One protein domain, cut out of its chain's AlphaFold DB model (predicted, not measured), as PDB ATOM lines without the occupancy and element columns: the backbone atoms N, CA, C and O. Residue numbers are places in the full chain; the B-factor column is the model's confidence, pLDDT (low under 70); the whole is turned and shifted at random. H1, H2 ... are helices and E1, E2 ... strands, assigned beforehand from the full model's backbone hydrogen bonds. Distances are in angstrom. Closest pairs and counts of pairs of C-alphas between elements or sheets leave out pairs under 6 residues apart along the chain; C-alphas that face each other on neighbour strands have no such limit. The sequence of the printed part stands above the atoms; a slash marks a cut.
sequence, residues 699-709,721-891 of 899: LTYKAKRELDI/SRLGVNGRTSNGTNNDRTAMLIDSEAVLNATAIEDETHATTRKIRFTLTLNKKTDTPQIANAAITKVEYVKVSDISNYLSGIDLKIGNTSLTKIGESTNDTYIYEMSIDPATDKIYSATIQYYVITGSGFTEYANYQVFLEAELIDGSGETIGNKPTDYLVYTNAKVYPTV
ATOM      1  N   LEU A 699       0.623 -34.002 128.207       87.62
ATOM      2  CA  LEU A 699       0.127 -32.906 129.034       87.62
ATOM      3  C   LEU A 699      -1.008 -32.197 128.295       87.62
ATOM      4  O   LEU A 699      -0.874 -31.868 127.124       87.62
ATOM      5  N   THR A 700      -2.121 -31.955 128.981       86.44
ATOM      6  CA  THR A 700      -3.187 -31.064 128.509       86.44
ATOM      7  C   THR A 700      -3.361 -29.935 129.504       86.44
ATOM      8  O   THR A 700      -3.653 -30.200 130.668       86.44
ATOM      9  N   TYR A 701      -3.237 -28.689 129.064       88.19
ATOM     10  CA  TYR A 701      -3.323 -27.498 129.893       88.19
ATOM     11  C   TYR A 701      -4.403 -26.545 129.376       88.19
ATOM     12  O   TYR A 701      -4.324 -25.992 128.285       88.19
ATOM     13  N   LYS A 702      -5.460 -26.351 130.168       78.62
ATOM     14  CA  LYS A 702      -6.673 -25.629 129.751       78.62
ATOM     15  C   LYS A 702      -7.241 -24.786 130.889       78.62
ATOM     16  O   LYS A 702      -6.999 -25.064 132.056       78.62
ATOM     17  N   ALA A 703      -8.055 -23.785 130.575       73.00
ATOM     18  CA  ALA A 703      -8.811 -23.056 131.596       73.00
ATOM     19  C   ALA A 703      -9.904 -23.956 132.204       73.00
ATOM     20  O   ALA A 703     -10.544 -24.727 131.477       73.00
ATOM     21  N   LYS A 704     -10.157 -23.849 133.515       70.31
ATOM     22  CA  LYS A 704     -11.283 -24.549 134.145       70.31
ATOM     23  C   LYS A 704     -12.612 -23.947 133.692       70.31
ATOM     24  O   LYS A 704     -12.762 -22.733 133.585       70.31
ATOM     25  N   ARG A 705     -13.608 -24.807 133.463       51.44
ATOM     26  CA  ARG A 705     -15.010 -24.399 133.288       51.44
ATOM     27  C   ARG A 705     -15.696 -24.418 134.653       51.44
ATOM     28  O   ARG A 705     -16.225 -25.458 135.030       51.44
ATOM     29  N   GLU A 706     -15.716 -23.305 135.378       49.38
ATOM     30  CA  GLU A 706     -16.625 -23.159 136.523       49.38
ATOM     31  C   GLU A 706     -17.822 -22.259 136.177       49.38
ATOM     32  O   GLU A 706     -17.700 -21.272 135.450       49.38
ATOM     33  N   LEU A 707     -19.001 -22.660 136.667       40.88
ATOM     34  CA  LEU A 707     -20.211 -21.840 136.728       40.88
ATOM     35  C   LEU A 707     -19.965 -20.745 137.767       40.88
ATOM     36  O   LEU A 707     -19.870 -21.023 138.959       40.88
ATOM     37  N   ASP A 708     -19.820 -19.520 137.282       40.06
ATOM     38  CA  ASP A 708     -19.433 -18.359 138.070       40.06
ATOM     39  C   ASP A 708     -20.503 -17.996 139.127       40.06
ATOM     40  O   ASP A 708     -21.671 -17.789 138.807       40.06
ATOM     41  N   ILE A 709     -20.118 -17.916 140.402       38.47
ATOM     42  CA  ILE A 709     -20.988 -17.501 141.520       38.47
ATOM     43  C   ILE A 709     -21.189 -15.976 141.596       38.47
ATOM     44  O   ILE A 709     -21.934 -15.504 142.456       38.47
ATOM     45  N   SER A 721     -15.256 -16.821 126.967       38.00
ATOM     46  CA  SER A 721     -14.290 -17.369 125.986       38.00
ATOM     47  C   SER A 721     -12.958 -16.635 125.847       38.00
ATOM     48  O   SER A 721     -12.170 -16.980 124.969       38.00
ATOM     49  N   ARG A 722     -12.659 -15.633 126.679       43.41
ATOM     50  CA  ARG A 722     -11.420 -14.859 126.534       43.41
ATOM     51  C   ARG A 722     -10.678 -14.790 127.852       43.41
ATOM     52  O   ARG A 722     -10.997 -13.984 128.718       43.41
ATOM     53  N   LEU A 723      -9.658 -15.631 127.966       49.47
ATOM     54  CA  LEU A 723      -8.520 -15.374 128.831       49.47
ATOM     55  C   LEU A 723      -8.012 -13.958 128.522       49.47
ATOM     56  O   LEU A 723      -7.388 -13.733 127.488       49.47
ATOM     57  N   GLY A 724      -8.334 -12.993 129.385       48.31
ATOM     58  CA  GLY A 724      -7.743 -11.660 129.343       48.31
ATOM     59  C   GLY A 724      -8.530 -10.554 128.619       48.31
ATOM     60  O   GLY A 724      -8.196 -10.122 127.520       48.31
ATOM     61  N   VAL A 725      -9.538  -9.988 129.287       46.28
ATOM     62  CA  VAL A 725     -10.028  -8.635 128.973       46.28
ATOM     63  C   VAL A 725     -10.230  -7.877 130.283       46.28
ATOM     64  O   VAL A 725     -11.040  -8.276 131.114       46.28
ATOM     65  N   ASN A 726      -9.489  -6.783 130.481       48.81
ATOM     66  CA  ASN A 726      -9.555  -5.967 131.693       48.81
ATOM     67  C   ASN A 726     -10.852  -5.136 131.698       48.81
ATOM     68  O   ASN A 726     -10.952  -4.119 131.008       48.81
ATOM     69  N   GLY A 727     -11.865  -5.584 132.442       41.62
ATOM     70  CA  GLY A 727     -13.114  -4.849 132.625       41.62
ATOM     71  C   GLY A 727     -12.974  -3.774 133.702       41.62
ATOM     72  O   GLY A 727     -12.964  -4.084 134.892       41.62
ATOM     73  N   ARG A 728     -12.917  -2.495 133.306       42.88
ATOM     74  CA  ARG A 728     -13.332  -1.410 134.210       42.88
ATOM     75  C   ARG A 728     -14.853  -1.465 134.319       42.88
ATOM     76  O   ARG A 728     -15.550  -1.401 133.312       42.88
ATOM     77  N   THR A 729     -15.355  -1.578 135.532       41.81
ATOM     78  CA  THR A 729     -16.789  -1.567 135.816       41.81
ATOM     79  C   THR A 729     -17.230  -0.103 135.857       41.81
ATOM     80  O   THR A 729     -16.517   0.748 136.393       41.81
ATOM     81  N   SER A 730     -18.360   0.227 135.234       39.16
ATOM     82  CA  SER A 730     -18.886   1.599 135.163       39.16
ATOM     83  C   SER A 730     -19.412   2.114 136.508       39.16
ATOM     84  O   SER A 730     -19.547   3.321 136.676       39.16
ATOM     85  N   ASN A 731     -19.664   1.222 137.475       43.59
ATOM     86  CA  ASN A 731     -20.371   1.541 138.720       43.59
ATOM     87  C   ASN A 731     -19.596   1.232 140.017       43.59
ATOM     88  O   ASN A 731     -20.145   1.364 141.111       43.59
ATOM     89  N   GLY A 732     -18.314   0.863 139.940       42.50
ATOM     90  CA  GLY A 732     -17.470   0.676 141.121       42.50
ATOM     91  C   GLY A 732     -16.641   1.919 141.442       42.50
ATOM     92  O   GLY A 732     -15.775   2.302 140.665       42.50
ATOM     93  N   THR A 733     -16.782   2.486 142.641       42.09
ATOM     94  CA  THR A 733     -15.843   3.481 143.208       42.09
ATOM     95  C   THR A 733     -14.429   2.929 143.467       42.09
ATOM     96  O   THR A 733     -13.612   3.595 144.100       42.09
ATOM     97  N   ASN A 734     -14.110   1.726 142.985       43.12
ATOM     98  CA  ASN A 734     -12.856   1.038 143.254       43.12
ATOM     99  C   ASN A 734     -11.913   1.182 142.057       43.12
ATOM    100  O   ASN A 734     -11.931   0.382 141.124       43.12
ATOM    101  N   ASN A 735     -11.006   2.151 142.151       46.06
ATOM    102  CA  ASN A 735      -9.790   2.220 141.338       46.06
ATOM    103  C   ASN A 735      -8.782   1.077 141.648       46.06
ATOM    104  O   ASN A 735      -7.647   1.140 141.184       46.06
ATOM    105  N   ASP A 736      -9.190   0.032 142.385       47.34
ATOM    106  CA  ASP A 736      -8.307  -0.901 143.103       47.34
ATOM    107  C   ASP A 736      -8.318  -2.358 142.589       47.34
ATOM    108  O   ASP A 736      -7.738  -3.232 143.232       47.34
ATOM    109  N   ARG A 737      -8.936  -2.683 141.439       52.88
ATOM    110  CA  ARG A 737      -8.733  -4.020 140.831       52.88
ATOM    111  C   ARG A 737      -7.324  -4.082 140.219       52.88
ATOM    112  O   ARG A 737      -7.126  -3.692 139.072       52.88
ATOM    113  N   THR A 738      -6.350  -4.522 141.018       53.41
ATOM    114  CA  THR A 738      -4.920  -4.621 140.666       53.41
ATOM    115  C   THR A 738      -4.518  -5.969 140.061       53.41
ATOM    116  O   THR A 738      -3.379  -6.110 139.613       53.41
ATOM    117  N   ALA A 739      -5.420  -6.962 140.030       59.25
ATOM    118  CA  ALA A 739      -5.144  -8.258 139.419       59.25
ATOM    119  C   ALA A 739      -6.412  -9.007 138.942       59.25
ATOM    120  O   ALA A 739      -7.504  -8.771 139.462       59.25
ATOM    121  N   MET A 740      -6.271  -9.916 137.966       67.44
ATOM    122  CA  MET A 740      -7.338 -10.774 137.412       67.44
ATOM    123  C   MET A 740      -6.972 -12.255 137.575       67.44
ATOM    124  O   MET A 740      -5.944 -12.683 137.058       67.44
ATOM    125  N   LEU A 741      -7.805 -13.041 138.263       71.06
ATOM    126  CA  LEU A 741      -7.575 -14.477 138.458       71.06
ATOM    127  C   LEU A 741      -7.770 -15.256 137.149       71.06
ATOM    128  O   LEU A 741      -8.784 -15.096 136.473       71.06
ATOM    129  N   ILE A 742      -6.827 -16.138 136.834       75.31
ATOM    130  CA  ILE A 742      -6.970 -17.226 135.870       75.31
ATOM    131  C   ILE A 742      -6.921 -18.532 136.657       75.31
ATOM    132  O   ILE A 742      -5.961 -18.785 137.387       75.31
ATOM    133  N   ASP A 743      -7.968 -19.340 136.502       78.94
ATOM    134  CA  ASP A 743      -8.051 -20.691 137.048       78.94
ATOM    135  C   ASP A 743      -7.966 -21.705 135.901       78.94
ATOM    136  O   ASP A 743      -8.775 -21.696 134.965       78.94
ATOM    137  N   SER A 744      -6.949 -22.555 135.944       84.44
ATOM    138  CA  SER A 744      -6.649 -23.545 134.919       84.44
ATOM    139  C   SER A 744      -6.424 -24.935 135.509       84.44
ATOM    140  O   SER A 744      -6.240 -25.145 136.708       84.44
ATOM    141  N   GLU A 745      -6.509 -25.926 134.636       87.38
ATOM    142  CA  GLU A 745      -6.311 -27.336 134.922       87.38
ATOM    143  C   GLU A 745      -5.266 -27.885 133.949       87.38
ATOM    144  O   GLU A 745      -5.384 -27.717 132.734       87.38
ATOM    145  N   ALA A 746      -4.256 -28.549 134.500       89.62
ATOM    146  CA  ALA A 746      -3.257 -29.313 133.777       89.62
ATOM    147  C   ALA A 746      -3.447 -30.803 134.083       89.62
ATOM    148  O   ALA A 746      -3.416 -31.205 135.243       89.62
ATOM    149  N   VAL A 747      -3.637 -31.628 133.060       88.94
ATOM    150  CA  VAL A 747      -3.764 -33.083 133.185       88.94
ATOM    151  C   VAL A 747      -2.563 -33.725 132.511       88.94
ATOM    152  O   VAL A 747      -2.431 -33.657 131.292       88.94
ATOM    153  N   LEU A 748      -1.688 -34.342 133.302       89.00
ATOM    154  CA  LEU A 748      -0.594 -35.173 132.816       89.00
ATOM    155  C   LEU A 748      -1.068 -36.625 132.754       89.00
ATOM    156  O   LEU A 748      -1.252 -37.270 133.786       89.00
ATOM    157  N   ASN A 749      -1.259 -37.141 131.548       86.00
ATOM    158  CA  ASN A 749      -1.612 -38.526 131.298       86.00
ATOM    159  C   ASN A 749      -0.358 -39.341 130.955       86.00
ATOM    160  O   ASN A 749       0.165 -39.253 129.849       86.00
ATOM    161  N   ALA A 750       0.106 -40.156 131.895       86.06
ATOM    162  CA  ALA A 750       1.262 -41.032 131.751       86.06
ATOM    163  C   ALA A 750       0.879 -42.504 131.511       86.06
ATOM    164  O   ALA A 750       1.700 -43.390 131.745       86.06
ATOM    165  N   THR A 751      -0.346 -42.807 131.053       80.94
ATOM    166  CA  THR A 751      -0.805 -44.200 130.875       80.94
ATOM    167  C   THR A 751       0.038 -45.015 129.896       80.94
ATOM    168  O   THR A 751       0.087 -46.234 130.027       80.94
ATOM    169  N   ALA A 752       0.708 -44.349 128.951       73.12
ATOM    170  CA  ALA A 752       1.599 -44.968 127.970       73.12
ATOM    171  C   ALA A 752       2.987 -45.347 128.530       73.12
ATOM    172  O   ALA A 752       3.738 -46.048 127.859       73.12
ATOM    173  N   ILE A 753       3.346 -44.918 129.748       79.50
ATOM    174  CA  ILE A 753       4.590 -45.338 130.414       79.50
ATOM    175  C   ILE A 753       4.383 -46.735 131.004       79.50
ATOM    176  O   ILE A 753       3.395 -46.961 131.697       79.50
ATOM    177  N   GLU A 754       5.302 -47.675 130.772       81.56
ATOM    178  CA  GLU A 754       5.214 -49.045 131.303       81.56
ATOM    179  C   GLU A 754       5.130 -49.080 132.841       81.56
ATOM    180  O   GLU A 754       5.746 -48.259 133.521       81.56
ATOM    181  N   ASP A 755       4.388 -50.046 133.400       80.69
ATOM    182  CA  ASP A 755       4.156 -50.159 134.853       80.69
ATOM    183  C   ASP A 755       5.460 -50.239 135.662       80.69
ATOM    184  O   ASP A 755       5.599 -49.558 136.678       80.69
ATOM    185  N   GLU A 756       6.439 -51.025 135.202       80.25
ATOM    186  CA  GLU A 756       7.738 -51.178 135.875       80.25
ATOM    187  C   GLU A 756       8.530 -49.866 135.902       80.25
ATOM    188  O   GLU A 756       9.151 -49.524 136.910       80.25
ATOM    189  N   THR A 757       8.459 -49.101 134.811       80.12
ATOM    190  CA  THR A 757       9.142 -47.813 134.671       80.12
ATOM    191  C   THR A 757       8.452 -46.744 135.524       80.12
ATOM    192  O   THR A 757       9.107 -46.039 136.295       80.12
ATOM    193  N   HIS A 758       7.118 -46.676 135.475       84.69
ATOM    194  CA  HIS A 758       6.313 -45.749 136.277       84.69
ATOM    195  C   HIS A 758       6.447 -46.008 137.784       84.69
ATOM    196  O   HIS A 758       6.499 -45.051 138.557       84.69
ATOM    197  N   ALA A 759       6.631 -47.263 138.213       84.12
ATOM    198  CA  ALA A 759       6.830 -47.622 139.622       84.12
ATOM    199  C   ALA A 759       8.075 -46.976 140.268       84.12
ATOM    200  O   ALA A 759       8.176 -46.898 141.501       84.12
ATOM    201  N   THR A 760       9.026 -46.485 139.466       85.88
ATOM    202  CA  THR A 760      10.205 -45.756 139.958       85.88
ATOM    203  C   THR A 760       9.926 -44.279 140.249       85.88
ATOM    204  O   THR A 760      10.710 -43.651 140.962       85.88
ATOM    205  N   THR A 761       8.785 -43.743 139.795       87.38
ATOM    206  CA  THR A 761       8.389 -42.337 139.970       87.38
ATOM    207  C   THR A 761       8.250 -41.973 141.444       87.38
ATOM    208  O   THR A 761       7.581 -42.663 142.213       87.38
ATOM    209  N   ARG A 762       8.883 -40.877 141.862       89.62
ATOM    210  CA  ARG A 762       8.819 -40.338 143.230       89.62
ATOM    211  C   ARG A 762       8.362 -38.889 143.282       89.62
ATOM    212  O   ARG A 762       7.936 -38.431 144.345       89.62
ATOM    213  N   LYS A 763       8.451 -38.152 142.175       90.88
ATOM    214  CA  LYS A 763       8.008 -36.758 142.110       90.88
ATOM    215  C   LYS A 763       7.353 -36.433 140.775       90.88
ATOM    216  O   LYS A 763       7.673 -37.036 139.756       90.88
ATOM    217  N   ILE A 764       6.492 -35.425 140.809       90.94
ATOM    218  CA  ILE A 764       6.041 -34.686 139.633       90.94
ATOM    219  C   ILE A 764       6.599 -33.268 139.712       90.94
ATOM    220  O   ILE A 764       6.575 -32.649 140.786       90.94
ATOM    221  N   ARG A 765       7.117 -32.765 138.592       91.69
ATOM    222  CA  ARG A 765       7.612 -31.397 138.458       91.69
ATOM    223  C   ARG A 765       6.870 -30.692 137.333       91.69
ATOM    224  O   ARG A 765       6.674 -31.265 136.268       91.69
ATOM    225  N   PHE A 766       6.485 -29.447 137.585       92.50
ATOM    226  CA  PHE A 766       5.983 -28.528 136.574       92.50
ATOM    227  C   PHE A 766       6.925 -27.338 136.443       92.50
ATOM    228  O   PHE A 766       7.292 -26.720 137.448       92.50
ATOM    229  N   THR A 767       7.265 -26.988 135.209       92.06
ATOM    230  CA  THR A 767       8.032 -25.789 134.872       92.06
ATOM    231  C   THR A 767       7.118 -24.824 134.132       92.06
ATOM    232  O   THR A 767       6.593 -25.145 133.069       92.06
ATOM    233  N   LEU A 768       6.916 -23.637 134.701       92.00
ATOM    234  CA  LEU A 768       6.120 -22.563 134.117       92.00
ATOM    235  C   LEU A 768       7.045 -21.493 133.542       92.00
ATOM    236  O   LEU A 768       7.877 -20.924 134.256       92.00
ATOM    237  N   THR A 769       6.847 -21.178 132.266       91.75
ATOM    238  CA  THR A 769       7.441 -20.019 131.595       91.75
ATOM    239  C   THR A 769       6.344 -19.150 130.990       91.75
ATOM    240  O   THR A 769       5.218 -19.591 130.751       91.75
ATOM    241  N   LEU A 770       6.646 -17.868 130.792       89.50
ATOM    242  CA  LEU A 770       5.721 -16.922 130.183       89.50
ATOM    243  C   LEU A 770       6.362 -16.345 128.926       89.50
ATOM    244  O   LEU A 770       7.418 -15.719 129.003       89.50
ATOM    245  N   ASN A 771       5.706 -16.516 127.783       87.69
ATOM    246  CA  ASN A 771       6.150 -15.939 126.521       87.69
ATOM    247  C   ASN A 771       5.193 -14.828 126.100       87.69
ATOM    248  O   ASN A 771       3.977 -14.964 126.201       87.69
ATOM    249  N   LYS A 772       5.730 -13.718 125.613       85.81
ATOM    250  CA  LYS A 772       4.987 -12.568 125.110       85.81
ATOM    251  C   LYS A 772       4.996 -12.582 123.587       85.81
ATOM    252  O   LYS A 772       6.055 -12.716 122.984       85.81
ATOM    253  N   LYS A 773       3.841 -12.359 122.966       82.19
ATOM    254  CA  LYS A 773       3.745 -12.112 121.527       82.19
ATOM    255  C   LYS A 773       4.492 -10.823 121.159       82.19
ATOM    256  O   LYS A 773       4.166  -9.751 121.673       82.19
ATOM    257  N   THR A 774       5.459 -10.929 120.262       77.56
ATOM    258  CA  THR A 774       6.203  -9.812 119.680       77.56
ATOM    259  C   THR A 774       6.028  -9.812 118.171       77.56
ATOM    260  O   THR A 774       6.146 -10.853 117.522       77.56
ATOM    261  N   ASP A 775       5.789  -8.629 117.621       73.25
ATOM    262  CA  ASP A 775       5.756  -8.415 116.183       73.25
ATOM    263  C   ASP A 775       7.140  -7.904 115.758       73.25
ATOM    264  O   ASP A 775       7.605  -6.884 116.273       73.25
ATOM    265  N   THR A 776       7.818  -8.617 114.855       58.78
ATOM    266  CA  THR A 776       9.151  -8.231 114.368       58.78
ATOM    267  C   THR A 776       8.993  -7.494 113.039       58.78
ATOM    268  O   THR A 776       8.630  -8.120 112.037       58.78
ATOM    269  N   PRO A 777       9.238  -6.172 112.984       52.97
ATOM    270  CA  PRO A 777       9.247  -5.453 111.722       52.97
ATOM    271  C   PRO A 777      10.611  -5.633 111.034       52.97
ATOM    272  O   PRO A 777      11.646  -5.676 111.700       52.97
ATOM    273  N   GLN A 778      10.634  -5.708 109.699       44.88
ATOM    274  CA  GLN A 778      11.888  -5.854 108.934       44.88
ATOM    275  C   GLN A 778      12.855  -4.667 109.154       44.88
ATOM    276  O   GLN A 778      14.070  -4.805 109.033       44.88
ATOM    277  N   ILE A 779      12.294  -3.501 109.499       47.62
ATOM    278  CA  ILE A 779      12.950  -2.239 109.867       47.62
ATOM    279  C   ILE A 779      11.975  -1.472 110.777       47.62
ATOM    280  O   ILE A 779      10.764  -1.650 110.649       47.62
ATOM    281  N   ALA A 780      12.444  -0.603 111.678       40.41
ATOM    282  CA  ALA A 780      11.547   0.184 112.533       40.41
ATOM    283  C   ALA A 780      10.478   0.931 111.695       40.41
ATOM    284  O   ALA A 780      10.832   1.697 110.802       40.41
ATOM    285  N   ASN A 781       9.189   0.713 112.003       49.78
ATOM    286  CA  ASN A 781       7.994   1.230 111.302       49.78
ATOM    287  C   ASN A 781       7.621   0.582 109.943       49.78
ATOM    288  O   ASN A 781       6.851   1.176 109.191       49.78
ATOM    289  N   ALA A 782       8.111  -0.620 109.625       55.88
ATOM    290  CA  ALA A 782       7.671  -1.398 108.456       55.88
ATOM    291  C   ALA A 782       6.523  -2.384 108.773       55.88
ATOM    292  O   ALA A 782       6.176  -2.603 109.936       55.88
ATOM    293  N   ALA A 783       5.952  -3.001 107.729       52.59
ATOM    294  CA  ALA A 783       4.969  -4.079 107.856       52.59
ATOM    295  C   ALA A 783       5.538  -5.272 108.651       52.59
ATOM    296  O   ALA A 783       6.728  -5.588 108.565       52.59
ATOM    297  N   ILE A 784       4.680  -5.928 109.434       52.69
ATOM    298  CA  ILE A 784       5.050  -7.074 110.275       52.69
ATOM    299  C   ILE A 784       5.326  -8.272 109.362       52.69
ATOM    300  O   ILE A 784       4.412  -8.783 108.722       52.69
ATOM    301  N   THR A 785       6.579  -8.724 109.309       50.69
ATOM    302  CA  THR A 785       6.993  -9.874 108.483       50.69
ATOM    303  C   THR A 785       6.999 -11.184 109.264       50.69
ATOM    304  O   THR A 785       7.045 -12.256 108.667       50.69
ATOM    305  N   LYS A 786       6.989 -11.117 110.601       59.72
ATOM    306  CA  LYS A 786       6.992 -12.289 111.478       59.72
ATOM    307  C   LYS A 786       6.337 -11.970 112.819       59.72
ATOM    308  O   LYS A 786       6.563 -10.904 113.390       59.72
ATOM    309  N   VAL A 787       5.556 -12.921 113.318       68.88
ATOM    310  CA  VAL A 787       4.934 -12.900 114.644       68.88
ATOM    311  C   VAL A 787       5.534 -14.045 115.451       68.88
ATOM    312  O   VAL A 787       5.465 -15.191 115.018       68.88
ATOM    313  N   GLU A 788       6.104 -13.752 116.618       77.88
ATOM    314  CA  GLU A 788       6.743 -14.757 117.478       77.88
ATOM    315  C   GLU A 788       6.315 -14.595 118.938       77.88
ATOM    316  O   GLU A 788       5.877 -13.524 119.351       77.88
ATOM    317  N   TYR A 789       6.444 -15.655 119.737       79.12
ATOM    318  CA  TYR A 789       6.302 -15.592 121.193       79.12
ATOM    319  C   TYR A 789       7.690 -15.655 121.833       79.12
ATOM    320  O   TYR A 789       8.383 -16.663 121.734       79.12
ATOM    321  N   VAL A 790       8.094 -14.575 122.502       82.81
ATOM    322  CA  VAL A 790       9.414 -14.423 123.124       82.81
ATOM    323  C   VAL A 790       9.286 -14.509 124.640       82.81
ATOM    324  O   VAL A 790       8.456 -13.826 125.239       82.81
ATOM    325  N   LYS A 791      10.116 -15.338 125.277       87.94
ATOM    326  CA  LYS A 791      10.147 -15.511 126.737       87.94
ATOM    327  C   LYS A 791      10.363 -14.175 127.457       87.94
ATOM    328  O   LYS A 791      11.268 -13.417 127.105       87.94
ATOM    329  N   VAL A 792       9.549 -13.879 128.471       86.69
ATOM    330  CA  VAL A 792       9.721 -12.673 129.298       86.69
ATOM    331  C   VAL A 792      10.904 -12.841 130.248       86.69
ATOM    332  O   VAL A 792      11.156 -13.935 130.739       86.69
ATOM    333  N   SER A 793      11.604 -11.752 130.561       85.50
ATOM    334  CA  SER A 793      12.757 -11.773 131.473       85.50
ATOM    335  C   SER A 793      12.387 -11.889 132.956       85.50
ATOM    336  O   SER A 793      13.231 -12.259 133.769       85.50
ATOM    337  N   ASP A 794      11.145 -11.553 133.317       88.50
ATOM    338  CA  ASP A 794      10.648 -11.608 134.691       88.50
ATOM    339  C   ASP A 794       9.126 -11.828 134.708       88.50
ATOM    340  O   ASP A 794       8.352 -10.950 134.316       88.50
ATOM    341  N   ILE A 795       8.698 -13.011 135.153       88.44
ATOM    342  CA  ILE A 795       7.290 -13.415 135.250       88.44
ATOM    343  C   ILE A 795       6.535 -12.538 136.259       88.44
ATOM    344  O   ILE A 795       5.354 -12.253 136.048       88.44
ATOM    345  N   SER A 796       7.199 -12.067 137.323       86.25
ATOM    346  CA  SER A 796       6.560 -11.312 138.412       86.25
ATOM    347  C   SER A 796       6.039  -9.938 137.985       86.25
ATOM    348  O   SER A 796       5.194  -9.368 138.667       86.25
ATOM    349  N   ASN A 797       6.480  -9.432 136.828       84.00
ATOM    350  CA  ASN A 797       5.941  -8.216 136.217       84.00
ATOM    351  C   ASN A 797       4.554  -8.418 135.586       84.00
ATOM    352  O   ASN A 797       3.854  -7.440 135.329       84.00
ATOM    353  N   TYR A 798       4.155  -9.666 135.325       83.50
ATOM    354  CA  TYR A 798       2.931  -9.989 134.587       83.50
ATOM    355  C   TYR A 798       1.967 -10.858 135.389       83.50
ATOM    356  O   TYR A 798       0.755 -10.698 135.253       83.50
ATOM    357  N   LEU A 799       2.484 -11.764 136.221       86.31
ATOM    358  CA  LEU A 799       1.704 -12.715 137.007       86.31
ATOM    359  C   LEU A 799       2.070 -12.624 138.493       86.31
ATOM    360  O   LEU A 799       3.228 -12.454 138.861       86.31
ATOM    361  N   SER A 800       1.078 -12.803 139.360       83.88
ATOM    362  CA  SER A 800       1.227 -12.830 140.816       83.88
ATOM    363  C   SER A 800       0.389 -13.953 141.433       83.88
ATOM    364  O   SER A 800      -0.513 -14.486 140.792       83.88
ATOM    365  N   GLY A 801       0.700 -14.345 142.673       84.00
ATOM    366  CA  GLY A 801      -0.085 -15.340 143.416       84.00
ATOM    367  C   GLY A 801      -0.235 -16.691 142.707       84.00
ATOM    368  O   GLY A 801      -1.312 -17.274 142.765       84.00
ATOM    369  N   ILE A 802       0.813 -17.148 142.011       87.81
ATOM    370  CA  ILE A 802       0.818 -18.432 141.302       87.81
ATOM    371  C   ILE A 802       0.810 -19.573 142.328       87.81
ATOM    372  O   ILE A 802       1.719 -19.675 143.151       87.81
ATOM    373  N   ASP A 803      -0.206 -20.427 142.260       87.69
ATOM    374  CA  ASP A 803      -0.418 -21.572 143.142       87.69
ATOM    375  C   ASP A 803      -0.793 -22.795 142.296       87.69
ATOM    376  O   ASP A 803      -1.754 -22.768 141.525       87.69
ATOM    377  N   LEU A 804      -0.002 -23.860 142.413       89.75
ATOM    378  CA  LEU A 804      -0.224 -25.130 141.727       89.75
ATOM    379  C   LEU A 804      -0.618 -26.167 142.776       89.75
ATOM    380  O   LEU A 804       0.100 -26.347 143.757       89.75
ATOM    381  N   LYS A 805      -1.724 -26.878 142.562       87.31
ATOM    382  CA  LYS A 805      -2.262 -27.884 143.485       87.31
ATOM    383  C   LYS A 805      -2.579 -29.183 142.770       87.31
ATOM    384  O   LYS A 805      -3.223 -29.151 141.733       87.31
ATOM    385  N   ILE A 806      -2.242 -30.321 143.365       84.88
ATOM    386  CA  ILE A 806      -2.807 -31.623 142.981       84.88
ATOM    387  C   ILE A 806      -3.722 -32.072 144.119       84.88
ATOM    388  O   ILE A 806      -3.304 -32.155 145.279       84.88
ATOM    389  N   GLY A 807      -4.999 -32.299 143.807       80.75
ATOM    390  CA  GLY A 807      -6.038 -32.433 144.829       80.75
ATOM    391  C   GLY A 807      -6.096 -31.187 145.726       80.75
ATOM    392  O   GLY A 807      -6.187 -30.066 145.233       80.75
ATOM    393  N   ASN A 808      -6.004 -31.381 147.045       80.12
ATOM    394  CA  ASN A 808      -5.999 -30.292 148.034       80.12
ATOM    395  C   ASN A 808      -4.587 -29.879 148.495       80.12
ATOM    396  O   ASN A 808      -4.458 -29.106 149.444       80.12
ATOM    397  N   THR A 809      -3.533 -30.398 147.862       82.88
ATOM    398  CA  THR A 809      -2.142 -30.185 148.287       82.88
ATOM    399  C   THR A 809      -1.437 -29.248 147.310       82.88
ATOM    400  O   THR A 809      -1.392 -29.539 146.116       82.88
ATOM    401  N   SER A 810      -0.862 -28.144 147.795       85.88
ATOM    402  CA  SER A 810      -0.026 -27.260 146.968       85.88
ATOM    403  C   SER A 810       1.341 -27.888 146.686       85.88
ATOM    404  O   SER A 810       1.952 -28.512 147.556       85.88
ATOM    405  N   LEU A 811       1.827 -27.705 145.462       90.06
ATOM    406  CA  LEU A 811       3.180 -28.051 145.054       90.06
ATOM    407  C   LEU A 811       4.171 -27.069 145.692       90.06
ATOM    408  O   LEU A 811       3.890 -25.885 145.873       90.06
ATOM    409  N   THR A 812       5.362 -27.559 146.017       89.12
ATOM    410  CA  THR A 812       6.443 -26.744 146.576       89.12
ATOM    411  C   THR A 812       7.190 -26.049 145.444       89.12
ATOM    412  O   THR A 812       7.735 -26.717 144.568       89.12
ATOM    413  N   LYS A 813       7.261 -24.715 145.460       87.06
ATOM    414  CA  LYS A 813       8.133 -23.957 144.547       87.06
ATOM    415  C   LYS A 813       9.596 -24.248 144.905       87.06
ATOM    416  O   LYS A 813      10.038 -23.896 145.999       87.06
ATOM    417  N   ILE A 814      10.340 -24.898 144.013       81.25
ATOM    418  CA  ILE A 814      11.726 -25.326 144.247       81.25
ATOM    419  C   ILE A 814      12.695 -24.520 143.377       81.25
ATOM    420  O   ILE A 814      13.150 -24.948 142.323       81.25
ATOM    421  N   GLY A 815      13.028 -23.328 143.865       62.97
ATOM    422  CA  GLY A 815      14.044 -22.467 143.267       62.97
ATOM    423  C   GLY A 815      13.495 -21.369 142.355       62.97
ATOM    424  O   GLY A 815      12.508 -21.529 141.641       62.97
ATOM    425  N   GLU A 816      14.181 -20.230 142.406       59.78
ATOM    426  CA  GLU A 816      14.143 -19.154 141.417       59.78
ATOM    427  C   GLU A 816      15.516 -19.192 140.744       59.78
ATOM    428  O   GLU A 816      16.455 -18.562 141.222       59.78
ATOM    429  N   SER A 817      15.712 -20.023 139.715       52.78
ATOM    430  CA  SER A 817      17.002 -20.006 139.005       52.78
ATOM    431  C   SER A 817      17.202 -18.672 138.278       52.78
ATOM    432  O   SER A 817      18.324 -18.186 138.172       52.78
ATOM    433  N   THR A 818      16.096 -18.069 137.841       63.66
ATOM    434  CA  THR A 818      15.965 -16.795 137.130       63.66
ATOM    435  C   THR A 818      14.497 -16.350 137.243       63.66
ATOM    436  O   THR A 818      13.602 -17.195 137.275       63.66
ATOM    437  N   ASN A 819      14.202 -15.045 137.299       79.50
ATOM    438  CA  ASN A 819      12.813 -14.557 137.420       79.50
ATOM    439  C   ASN A 819      11.919 -14.907 136.204       79.50
ATOM    440  O   ASN A 819      10.715 -14.665 136.234       79.50
ATOM    441  N   ASP A 820      12.489 -15.482 135.144       85.31
ATOM    442  CA  ASP A 820      11.831 -15.865 133.893       85.31
ATOM    443  C   ASP A 820      11.237 -17.295 133.888       85.31
ATOM    444  O   ASP A 820      10.626 -17.694 132.894       85.31
ATOM    445  N   THR A 821      11.449 -18.084 134.952       89.62
ATOM    446  CA  THR A 821      11.062 -19.507 135.024       89.62
ATOM    447  C   THR A 821      10.709 -19.899 136.453       89.62
ATOM    448  O   THR A 821      11.533 -19.747 137.354       89.62
ATOM    449  N   TYR A 822       9.519 -20.462 136.675       90.38
ATOM    450  CA  TYR A 822       9.114 -20.978 137.988       90.38
ATOM    451  C   TYR A 822       8.932 -22.492 137.967       90.38
ATOM    452  O   TYR A 822       8.206 -23.022 137.131       90.38
ATOM    453  N   ILE A 823       9.566 -23.176 138.921       90.50
ATOM    454  CA  ILE A 823       9.574 -24.638 139.019       90.50
ATOM    455  C   ILE A 823       8.840 -25.069 140.289       90.50
ATOM    456  O   ILE A 823       9.145 -24.599 141.388       90.50
ATOM    457  N   TYR A 824       7.888 -25.984 140.140       91.75
ATOM    458  CA  TYR A 824       7.064 -26.520 141.220       91.75
ATOM    459  C   TYR A 824       7.198 -28.039 141.280       91.75
ATOM    460  O   TYR A 824       7.057 -28.711 140.264       91.75
ATOM    461  N   GLU A 825       7.432 -28.587 142.470       91.38
ATOM    462  CA  GLU A 825       7.550 -30.028 142.709       91.38
ATOM    463  C   GLU A 825       6.587 -30.524 143.782       91.38
ATOM    464  O   GLU A 825       6.303 -29.845 144.770       91.38
ATOM    465  N   MET A 826       6.165 -31.776 143.641       89.38
ATOM    466  CA  MET A 826       5.508 -32.525 144.704       89.38
ATOM    467  C   MET A 826       6.010 -33.962 144.720       89.38
ATOM    468  O   MET A 826       6.156 -34.596 143.676       89.38
ATOM    469  N   SER A 827       6.249 -34.482 145.924       87.94
ATOM    470  CA  SER A 827       6.432 -35.916 146.126       87.94
ATOM    471  C   SER A 827       5.112 -36.633 145.892       87.94
ATOM    472  O   SER A 827       4.103 -36.285 146.501       87.94
ATOM    473  N   ILE A 828       5.144 -37.646 145.038       84.62
ATOM    474  CA  ILE A 828       3.994 -38.495 144.748       84.62
ATOM    475  C   ILE A 828       4.314 -39.920 145.179       84.62
ATOM    476  O   ILE A 828       5.445 -40.390 145.042       84.62
ATOM    477  N   ASP A 829       3.313 -40.591 145.737       76.31
ATOM    478  CA  ASP A 829       3.357 -42.042 145.872       76.31
ATOM    479  C   ASP A 829       3.121 -42.612 144.465       76.31
ATOM    480  O   ASP A 829       2.172 -42.153 143.815       76.31
ATOM    481  N   PRO A 830       3.956 -43.526 143.939       66.69
ATOM    482  CA  PRO A 830       3.649 -44.262 142.713       66.69
ATOM    483  C   PRO A 830       2.367 -45.088 142.915       66.69
ATOM    484  O   PRO A 830       2.397 -46.275 143.237       66.69
ATOM    485  N   ALA A 831       1.211 -44.447 142.779       57.91
ATOM    486  CA  ALA A 831      -0.071 -45.119 142.771       57.91
ATOM    487  C   ALA A 831      -0.236 -45.888 141.451       57.91
ATOM    488  O   ALA A 831       0.425 -45.606 140.456       57.91
ATOM    489  N   THR A 832      -1.203 -46.805 141.403       57.06
ATOM    490  CA  THR A 832      -1.681 -47.406 140.143       57.06
ATOM    491  C   THR A 832      -2.312 -46.390 139.181       57.06
ATOM    492  O   THR A 832      -2.634 -46.747 138.051       57.06
ATOM    493  N   ASP A 833      -2.530 -45.147 139.621       68.81
ATOM    494  CA  ASP A 833      -3.061 -44.071 138.789       68.81
ATOM    495  C   ASP A 833      -1.922 -43.352 138.051       68.81
ATOM    496  O   ASP A 833      -1.009 -42.794 138.664       68.81
ATOM    497  N   LYS A 834      -1.969 -43.392 136.717       82.62
ATOM    498  CA  LYS A 834      -0.998 -42.745 135.824       82.62
ATOM    499  C   LYS A 834      -1.497 -41.395 135.306       82.62
ATOM    500  O   LYS A 834      -0.873 -40.827 134.413       82.62
ATOM    501  N   ILE A 835      -2.614 -40.887 135.825       86.00
ATOM    502  CA  ILE A 835      -3.182 -39.597 135.438       86.00
ATOM    503  C   ILE A 835      -3.056 -38.624 136.613       86.00
ATOM    504  O   ILE A 835      -3.647 -38.813 137.671       86.00
ATOM    505  N   TYR A 836      -2.315 -37.536 136.414       87.75
ATOM    506  CA  TYR A 836      -2.107 -36.502 137.426       87.75
ATOM    507  C   TYR A 836      -2.815 -35.217 137.011       87.75
ATOM    508  O   TYR A 836      -2.467 -34.610 136.002       87.75
ATOM    509  N   SER A 837      -3.806 -34.789 137.794       88.06
ATOM    510  CA  SER A 837      -4.555 -33.551 137.539       88.06
ATOM    511  C   SER A 837      -4.135 -32.457 138.519       88.06
ATOM    512  O   SER A 837      -4.349 -32.578 139.729       88.06
ATOM    513  N   ALA A 838      -3.540 -31.389 137.994       88.94
ATOM    514  CA  ALA A 838      -3.131 -30.207 138.733       88.94
ATOM    515  C   ALA A 838      -4.064 -29.021 138.437       88.94
ATOM    516  O   ALA A 838      -4.327 -28.683 137.289       88.94
ATOM    517  N   THR A 839      -4.549 -28.361 139.482       88.69
ATOM    518  CA  THR A 839      -5.159 -27.030 139.406       88.69
ATOM    519  C   THR A 839      -4.062 -25.983 139.464       88.69
ATOM    520  O   THR A 839      -3.204 -26.048 140.342       88.69
ATOM    521  N   ILE A 840      -4.103 -25.009 138.565       88.94
ATOM    522  CA  ILE A 840      -3.120 -23.934 138.479       88.94
ATOM    523  C   ILE A 840      -3.880 -22.613 138.544       88.94
ATOM    524  O   ILE A 840      -4.702 -22.316 137.685       88.94
ATOM    525  N   GLN A 841      -3.624 -21.826 139.581       86.69
ATOM    526  CA  GLN A 841      -4.257 -20.529 139.795       86.69
ATOM    527  C   GLN A 841      -3.195 -19.441 139.788       86.69
ATOM    528  O   GLN A 841      -2.145 -19.593 140.404       86.69
ATOM    529  N   TYR A 842      -3.450 -18.342 139.088       85.69
ATOM    530  CA  TYR A 842      -2.568 -17.177 139.094       85.69
ATOM    531  C   TYR A 842      -3.324 -15.908 138.747       85.69
ATOM    532  O   TYR A 842      -4.321 -15.924 138.032       85.69
ATOM    533  N   TYR A 843      -2.825 -14.787 139.244       79.31
ATOM    534  CA  TYR A 843      -3.401 -13.477 139.016       79.31
ATOM    535  C   TYR A 843      -2.581 -12.703 137.987       79.31
ATOM    536  O   TYR A 843      -1.421 -12.376 138.234       79.31
ATOM    537  N   VAL A 844      -3.187 -12.358 136.854       79.00
ATOM    538  CA  VAL A 844      -2.611 -11.428 135.875       79.00
ATOM    539  C   VAL A 844      -2.581 -10.031 136.486       79.00
ATOM    540  O   VAL A 844      -3.603  -9.566 136.986       79.00
ATOM    541  N   ILE A 845      -1.433  -9.357 136.449       76.56
ATOM    542  CA  ILE A 845      -1.267  -7.992 136.962       76.56
ATOM    543  C   ILE A 845      -2.004  -7.011 136.043       76.56
ATOM    544  O   ILE A 845      -1.800  -6.988 134.824       76.56
ATOM    545  N   THR A 846      -2.874  -6.191 136.637       64.44
ATOM    546  CA  THR A 846      -3.723  -5.219 135.935       64.44
ATOM    547  C   THR A 846      -3.657  -3.831 136.598       64.44
ATOM    548  O   THR A 846      -2.983  -3.611 137.606       64.44
ATOM    549  N   GLY A 847      -4.327  -2.832 136.014       59.38
ATOM    550  CA  GLY A 847      -4.447  -1.500 136.620       59.38
ATOM    551  C   GLY A 847      -3.177  -0.652 136.490       59.38
ATOM    552  O   GLY A 847      -2.616  -0.546 135.403       59.38
ATOM    553  N   SER A 848      -2.748   0.013 137.567       56.78
ATOM    554  CA  SER A 848      -1.565   0.893 137.564       56.78
ATOM    555  C   SER A 848      -0.226   0.148 137.548       56.78
ATOM    556  O   SER A 848       0.792   0.769 137.265       56.78
ATOM    557  N   GLY A 849      -0.220  -1.153 137.859       58.66
ATOM    558  CA  GLY A 849       0.963  -2.019 137.761       58.66
ATOM    559  C   GLY A 849       1.165  -2.642 136.375       58.66
ATOM    560  O   GLY A 849       2.170  -3.303 136.149       58.66
ATOM    561  N   PHE A 850       0.219  -2.441 135.452       64.19
ATOM    562  CA  PHE A 850       0.272  -2.960 134.087       64.19
ATOM    563  C   PHE A 850       1.266  -2.175 133.225       64.19
ATOM    564  O   PHE A 850       1.178  -0.950 133.124       64.19
ATOM    565  N   THR A 851       2.169  -2.890 132.564       58.78
ATOM    566  CA  THR A 851       3.260  -2.304 131.779       58.78
ATOM    567  C   THR A 851       2.970  -2.248 130.277       58.78
ATOM    568  O   THR A 851       3.344  -1.265 129.639       58.78
ATOM    569  N   GLU A 852       2.295  -3.245 129.691       67.25
ATOM    570  CA  GLU A 852       2.207  -3.380 128.226       67.25
ATOM    571  C   GLU A 852       1.092  -4.311 127.712       67.25
ATOM    572  O   GLU A 852       0.795  -5.347 128.298       67.25
ATOM    573  N   TYR A 853       0.498  -3.949 126.567       68.00
ATOM    574  CA  TYR A 853      -0.503  -4.758 125.860       68.00
ATOM    575  C   TYR A 853       0.169  -5.844 125.021       68.00
ATOM    576  O   TYR A 853       0.951  -5.524 124.126       68.00
ATOM    577  N   ALA A 854      -0.187  -7.106 125.255       69.06
ATOM    578  CA  ALA A 854       0.182  -8.223 124.390       69.06
ATOM    579  C   ALA A 854      -0.698  -9.456 124.648       69.06
ATOM    580  O   ALA A 854      -1.413  -9.545 125.651       69.06
ATOM    581  N   ASN A 855      -0.608 -10.429 123.740       75.88
ATOM    582  CA  ASN A 855      -0.978 -11.806 124.047       75.88
ATOM    583  C   ASN A 855       0.205 -12.476 124.738       75.88
ATOM    584  O   ASN A 855       1.339 -12.365 124.275       75.88
ATOM    585  N   TYR A 856      -0.071 -13.189 125.816       79.62
ATOM    586  CA  TYR A 856       0.908 -13.932 126.581       79.62
ATOM    587  C   TYR A 856       0.540 -15.408 126.577       79.62
ATOM    588  O   TYR A 856      -0.617 -15.773 126.763       79.62
ATOM    589  N   GLN A 857       1.538 -16.251 126.380       84.44
ATOM    590  CA  GLN A 857       1.442 -17.697 126.395       84.44
ATOM    591  C   GLN A 857       2.065 -18.191 127.701       84.44
ATOM    592  O   GLN A 857       3.276 -18.092 127.895       84.44
ATOM    593  N   VAL A 858       1.227 -18.680 128.614       88.06
ATOM    594  CA  VAL A 858       1.669 -19.392 129.818       88.06
ATOM    595  C   VAL A 858       2.007 -20.803 129.379       88.06
ATOM    596  O   VAL A 858       1.112 -21.610 129.132       88.06
ATOM    597  N   PHE A 859       3.293 -21.065 129.219       90.88
ATOM    598  CA  PHE A 859       3.808 -22.346 128.779       90.88
ATOM    599  C   PHE A 859       4.102 -23.209 130.004       90.88
ATOM    600  O   PHE A 859       4.699 -22.745 130.980       90.88
ATOM    601  N   LEU A 860       3.641 -24.451 129.960       92.44
ATOM    602  CA  LEU A 860       3.755 -25.408 131.042       92.44
ATOM    603  C   LEU A 860       4.439 -26.663 130.512       92.44
ATOM    604  O   LEU A 860       3.965 -27.292 129.573       92.44
ATOM    605  N   GLU A 861       5.540 -27.038 131.141       93.44
ATOM    606  CA  GLU A 861       6.196 -28.329 130.957       93.44
ATOM    607  C   GLU A 861       5.934 -29.182 132.194       93.44
ATOM    608  O   GLU A 861       5.966 -28.671 133.317       93.44
ATOM    609  N   ALA A 862       5.681 -30.472 132.002       91.19
ATOM    610  CA  ALA A 862       5.544 -31.430 133.088       91.19
ATOM    611  C   ALA A 862       6.580 -32.544 132.947       91.19
ATOM    612  O   ALA A 862       6.900 -32.957 131.839       91.19
ATOM    613  N   GLU A 863       7.074 -33.064 134.065       90.75
ATOM    614  CA  GLU A 863       7.926 -34.248 134.074       90.75
ATOM    615  C   GLU A 863       7.687 -35.125 135.308       90.75
ATOM    616  O   GLU A 863       7.429 -34.640 136.416       90.75
ATOM    617  N   LEU A 864       7.777 -36.440 135.104       90.38
ATOM    618  CA  LEU A 864       7.840 -37.431 136.174       90.38
ATOM    619  C   LEU A 864       9.306 -37.692 136.505       90.38
ATOM    620  O   LEU A 864      10.128 -37.801 135.603       90.38
ATOM    621  N   ILE A 865       9.641 -37.776 137.790       89.88
ATOM    622  CA  ILE A 865      11.028 -37.906 138.252       89.88
ATOM    623  C   ILE A 865      11.142 -39.120 139.162       89.88
ATOM    624  O   ILE A 865      10.301 -39.322 140.047       89.88
ATOM    625  N   ASP A 866      12.185 -39.916 138.959       89.06
ATOM    626  CA  ASP A 866      12.461 -41.112 139.745       89.06
ATOM    627  C   ASP A 866      13.103 -40.808 141.122       89.06
ATOM    628  O   ASP A 866      13.271 -39.661 141.544       89.06
ATOM    629  N   GLY A 867      13.455 -41.860 141.866       80.44
ATOM    630  CA  GLY A 867      14.158 -41.734 143.149       80.44
ATOM    631  C   GLY A 867      15.624 -41.285 143.053       80.44
ATOM    632  O   GLY A 867      16.203 -40.945 144.086       80.44
ATOM    633  N   SER A 868      16.219 -41.294 141.858       82.88
ATOM    634  CA  SER A 868      17.590 -40.843 141.590       82.88
ATOM    635  C   SER A 868      17.661 -39.376 141.140       82.88
ATOM    636  O   SER A 868      18.712 -38.751 141.271       82.88
ATOM    637  N   GLY A 869      16.527 -38.798 140.732       81.38
ATOM    638  CA  GLY A 869      16.411 -37.428 140.237       81.38
ATOM    639  C   GLY A 869      16.339 -37.321 138.712       81.38
ATOM    640  O   GLY A 869      16.329 -36.200 138.205       81.38
ATOM    641  N   GLU A 870      16.263 -38.447 138.001       86.25
ATOM    642  CA  GLU A 870      16.194 -38.519 136.540       86.25
ATOM    643  C   GLU A 870      14.745 -38.451 136.035       86.25
ATOM    644  O   GLU A 870      13.809 -38.922 136.691       86.25
ATOM    645  N   THR A 871      14.557 -37.861 134.851       85.19
ATOM    646  CA  THR A 871      13.250 -37.777 134.182       85.19
ATOM    647  C   THR A 871      12.812 -39.158 133.684       85.19
ATOM    648  O   THR A 871      13.562 -39.856 133.004       85.19
ATOM    649  N   ILE A 872      11.566 -39.531 133.970       81.50
ATOM    650  CA  ILE A 872      10.917 -40.751 133.489       81.50
ATOM    651  C   ILE A 872      10.046 -40.414 132.277       81.50
ATOM    652  O   ILE A 872       9.123 -39.605 132.373       81.50
ATOM    653  N   GLY A 873      10.288 -41.091 131.154       79.00
ATOM    654  CA  GLY A 873       9.558 -40.855 129.908       79.00
ATOM    655  C   GLY A 873      10.017 -39.570 129.216       79.00
ATOM    656  O   GLY A 873      11.209 -39.363 129.005       79.00
ATOM    657  N   ASN A 874       9.065 -38.724 128.829       78.75
ATOM    658  CA  ASN A 874       9.292 -37.442 128.158       78.75
ATOM    659  C   ASN A 874       8.949 -36.251 129.073       78.75
ATOM    660  O   ASN A 874       8.401 -36.419 130.161       78.75
ATOM    661  N   LYS A 875       9.235 -35.037 128.590       86.69
ATOM    662  CA  LYS A 875       8.809 -33.770 129.201       86.69
ATOM    663  C   LYS A 875       7.705 -33.133 128.351       86.69
ATOM    664  O   LYS A 875       8.011 -32.284 127.514       86.69
ATOM    665  N   PRO A 876       6.447 -33.604 128.427       83.75
ATOM    666  CA  PRO A 876       5.391 -33.026 127.615       83.75
ATOM    667  C   PRO A 876       5.165 -31.564 127.981       83.75
ATOM    668  O   PRO A 876       5.251 -31.166 129.147       83.75
ATOM    669  N   THR A 877       4.837 -30.780 126.963       88.69
ATOM    670  CA  THR A 877       4.564 -29.356 127.099       88.69
ATOM    671  C   THR A 877       3.192 -29.033 126.536       88.69
ATOM    672  O   THR A 877       2.736 -29.674 125.593       88.69
ATOM    673  N   ASP A 878       2.530 -28.056 127.136       88.75
ATOM    674  CA  ASP A 878       1.306 -27.461 126.615       88.75
ATOM    675  C   ASP A 878       1.225 -26.010 127.100       88.75
ATOM    676  O   ASP A 878       1.995 -25.575 127.963       88.75
ATOM    677  N   TYR A 879       0.321 -25.218 126.543       87.50
ATOM    678  CA  TYR A 879       0.253 -23.802 126.850       87.50
ATOM    679  C   TYR A 879      -1.163 -23.252 126.876       87.50
ATOM    680  O   TYR A 879      -2.086 -23.740 126.235       87.50
ATOM    681  N   LEU A 880      -1.300 -22.135 127.579       81.62
ATOM    682  CA  LEU A 880      -2.542 -21.395 127.680       81.62
ATOM    683  C   LEU A 880      -2.300 -19.921 127.355       81.62
ATOM    684  O   LEU A 880      -1.432 -19.279 127.946       81.62
ATOM    685  N   VAL A 881      -3.054 -19.379 126.397       77.44
ATOM    686  CA  VAL A 881      -2.892 -17.990 125.942       77.44
ATOM    687  C   VAL A 881      -3.888 -17.074 126.638       77.44
ATOM    688  O   VAL A 881      -5.088 -17.321 126.573       77.44
ATOM    689  N   TYR A 882      -3.410 -15.976 127.222       73.44
ATOM    690  CA  TYR A 882      -4.245 -14.872 127.693       73.44
ATOM    691  C   TYR A 882      -3.857 -13.546 127.036       73.44
ATOM    692  O   TYR A 882      -2.697 -13.302 126.717       73.44
ATOM    693  N   THR A 883      -4.823 -12.651 126.855       67.62
ATOM    694  CA  THR A 883      -4.593 -11.300 126.331       67.62
ATOM    695  C   THR A 883      -4.573 -10.288 127.474       67.62
ATOM    696  O   THR A 883      -5.568 -10.095 128.155       67.62
ATOM    697  N   ASN A 884      -3.482  -9.567 127.718       62.69
ATOM    698  CA  ASN A 884      -3.523  -8.505 128.730       62.69
ATOM    699  C   ASN A 884      -3.906  -7.165 128.079       62.69
ATOM    700  O   ASN A 884      -3.047  -6.427 127.602       62.69
ATOM    701  N   ALA A 885      -5.211  -6.876 128.001       53.69
ATOM    702  CA  ALA A 885      -5.760  -5.714 127.297       53.69
ATOM    703  C   ALA A 885      -6.359  -4.649 128.226       53.69
ATOM    704  O   ALA A 885      -7.284  -4.954 128.973       53.69
ATOM    705  N   LYS A 886      -5.942  -3.376 128.112       49.16
ATOM    706  CA  LYS A 886      -6.629  -2.228 128.741       49.16
ATOM    707  C   LYS A 886      -7.801  -1.779 127.862       49.16
ATOM    708  O   LYS A 886      -7.620  -0.961 126.965       49.16
ATOM    709  N   VAL A 887      -9.001  -2.298 128.106       41.47
ATOM    710  CA  VAL A 887     -10.202  -1.840 127.388       41.47
ATOM    711  C   VAL A 887     -10.806  -0.647 128.128       41.47
ATOM    712  O   VAL A 887     -11.124  -0.739 129.313       41.47
ATOM    713  N   TYR A 888     -10.961   0.489 127.442       42.38
ATOM    714  CA  TYR A 888     -11.789   1.592 127.936       42.38
ATOM    715  C   TYR A 888     -13.266   1.218 127.725       42.38
ATOM    716  O   TYR A 888     -13.680   1.075 126.573       42.38
ATOM    717  N   PRO A 889     -14.078   1.070 128.788       41.44
ATOM    718  CA  PRO A 889     -15.467   0.609 128.664       41.44
ATOM    719  C   PRO A 889     -16.342   1.508 127.781       41.44
ATOM    720  O   PRO A 889     -17.307   1.039 127.187       41.44
ATOM    721  N   THR A 890     -15.971   2.783 127.627       40.81
ATOM    722  CA  THR A 890     -16.698   3.782 126.828       40.81
ATOM    723  C   THR A 890     -16.769   3.457 125.334       40.81
ATOM    724  O   THR A 890     -17.615   4.007 124.638       40.81
ATOM    725  N   VAL A 891     -15.921   2.557 124.819       38.47
ATOM    726  CA  VAL A 891     -15.966   2.118 123.409       38.47
ATOM    727  C   VAL A 891     -17.128   1.143 123.153       38.47
ATOM    728  O   VAL A 891     -17.604   1.027 122.028       38.47
TER     729      VAL A 891
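What this domain is: This is residues 699 to 709 and 721 to 891 of the 899 residues of an uncharacterized protein of Ruminococcus albus (strain ATCC 27210 / DSM 20455 / JCM 14654 / NCDO 2250 / 7) (UniProt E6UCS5). Two twisted sheets stand face to face as a sandwich, their strands crossed at 38 degrees; one holds E3, E4, E6, E8 and E9, the other E1, E2, E7 and E5. At one end the hairpin of E3 and E4 runs on past the four-stranded sheet, and the short helix H1 lies at the opposite end, in the turn between E2 and E3. The printed part has 182 residues with nine named strands and one named helix, in the order E1, E2, H1, E3, E4, E5, E6, E7, E8, E9, and is mostly strand. The first sheet is branched, its neighbour pairs antiparallel; the second has the order E1, E2, E7, E5, all antiparallel. The whole is only just compact, close to loose, with a radius of gyration of the C-alphas of 18.9 A, and spans 60 by 46 by 28 A.

How they stand to each other: In the branched sheet E3, residues 761 to 777, has three neighbours. E4, residues 784 to 791, beside its residues 770 to 777, and E6, residues 821 to 827, beside its residues 762 to 769, lie on one side of it, and E8, residues 854 to 866, lies on the other side; E3 lies on one side of E8 and the edge strand E9, residues 877 to 884, on the other side. E3 and E4 form a hairpin, with N 774 and O 788 2.8 A apart, within hydrogen-bond range. Also within range are N 766 and O 824 of E3 and E6, 2.8 A, and N 767 and O 861 of E3 and E8, 2.8 A. E8 and E9 form a hairpin, with N 858 and O 880 2.8 A apart. In the other sheet E2, residues 739 to 749, and E7, residues 835 to 845, are inner strands, with N 742 and O 842 2.8 A apart. E1, residues 699 to 703, is the edge strand beside E2, with N 702 and O 745 2.9 A apart; E5, residues 799 to 806, is the edge strand beside E7, with N 805 and O 839 2.8 A apart. Between the sheets, the closest C-alphas of E1 and E9 are those of Tyr 701 and Asp 878, 5.7 A; those of E5 and E6 are of Leu 804 and Tyr 824, 7.4 A. E2 and E9 are near each other, with 6 pairs of C-alphas within 10 A. E4 is apart from E1, E2, E5 and E7. H1, residues 755 to 758, is on neither sheet, only just so for the branched one, with 4 pairs of C-alphas within 10 A. It is too short for an O i to N i+4 pair; its one O i to N i+3 pair is within range.

Where its parts are: E3 measures 46.5 A from first to last C-alpha; C-alpha 761 is at (8.389, -42.337, 139.970) and C-alpha 777 is at (9.247, -5.453, 111.722). E8 measures 38.3 A, E7 31.7 A, E2 31.5 A and E9 22.4 A. E1 begins at C-alpha 699, (0.127, -32.906, 129.034). Outside the named strands, residues 726 to 727 pair with residues 886 to 887, parallel.

The domain as a whole: The C-alphas of Glu 756 and Thr 890, 60.8 A, are the two farthest apart. Residues 710 to 720 are not printed, and C-alphas 709 and 721 are 16.9 A apart across this cut, in the link from E1 to E2. The link from E5 to E6 is long, with 14 residues. Mean pLDDT of the printed part is 73.6; 63 residues are under 70, among them 721 to 740, 776 to 787 and 883 to 891.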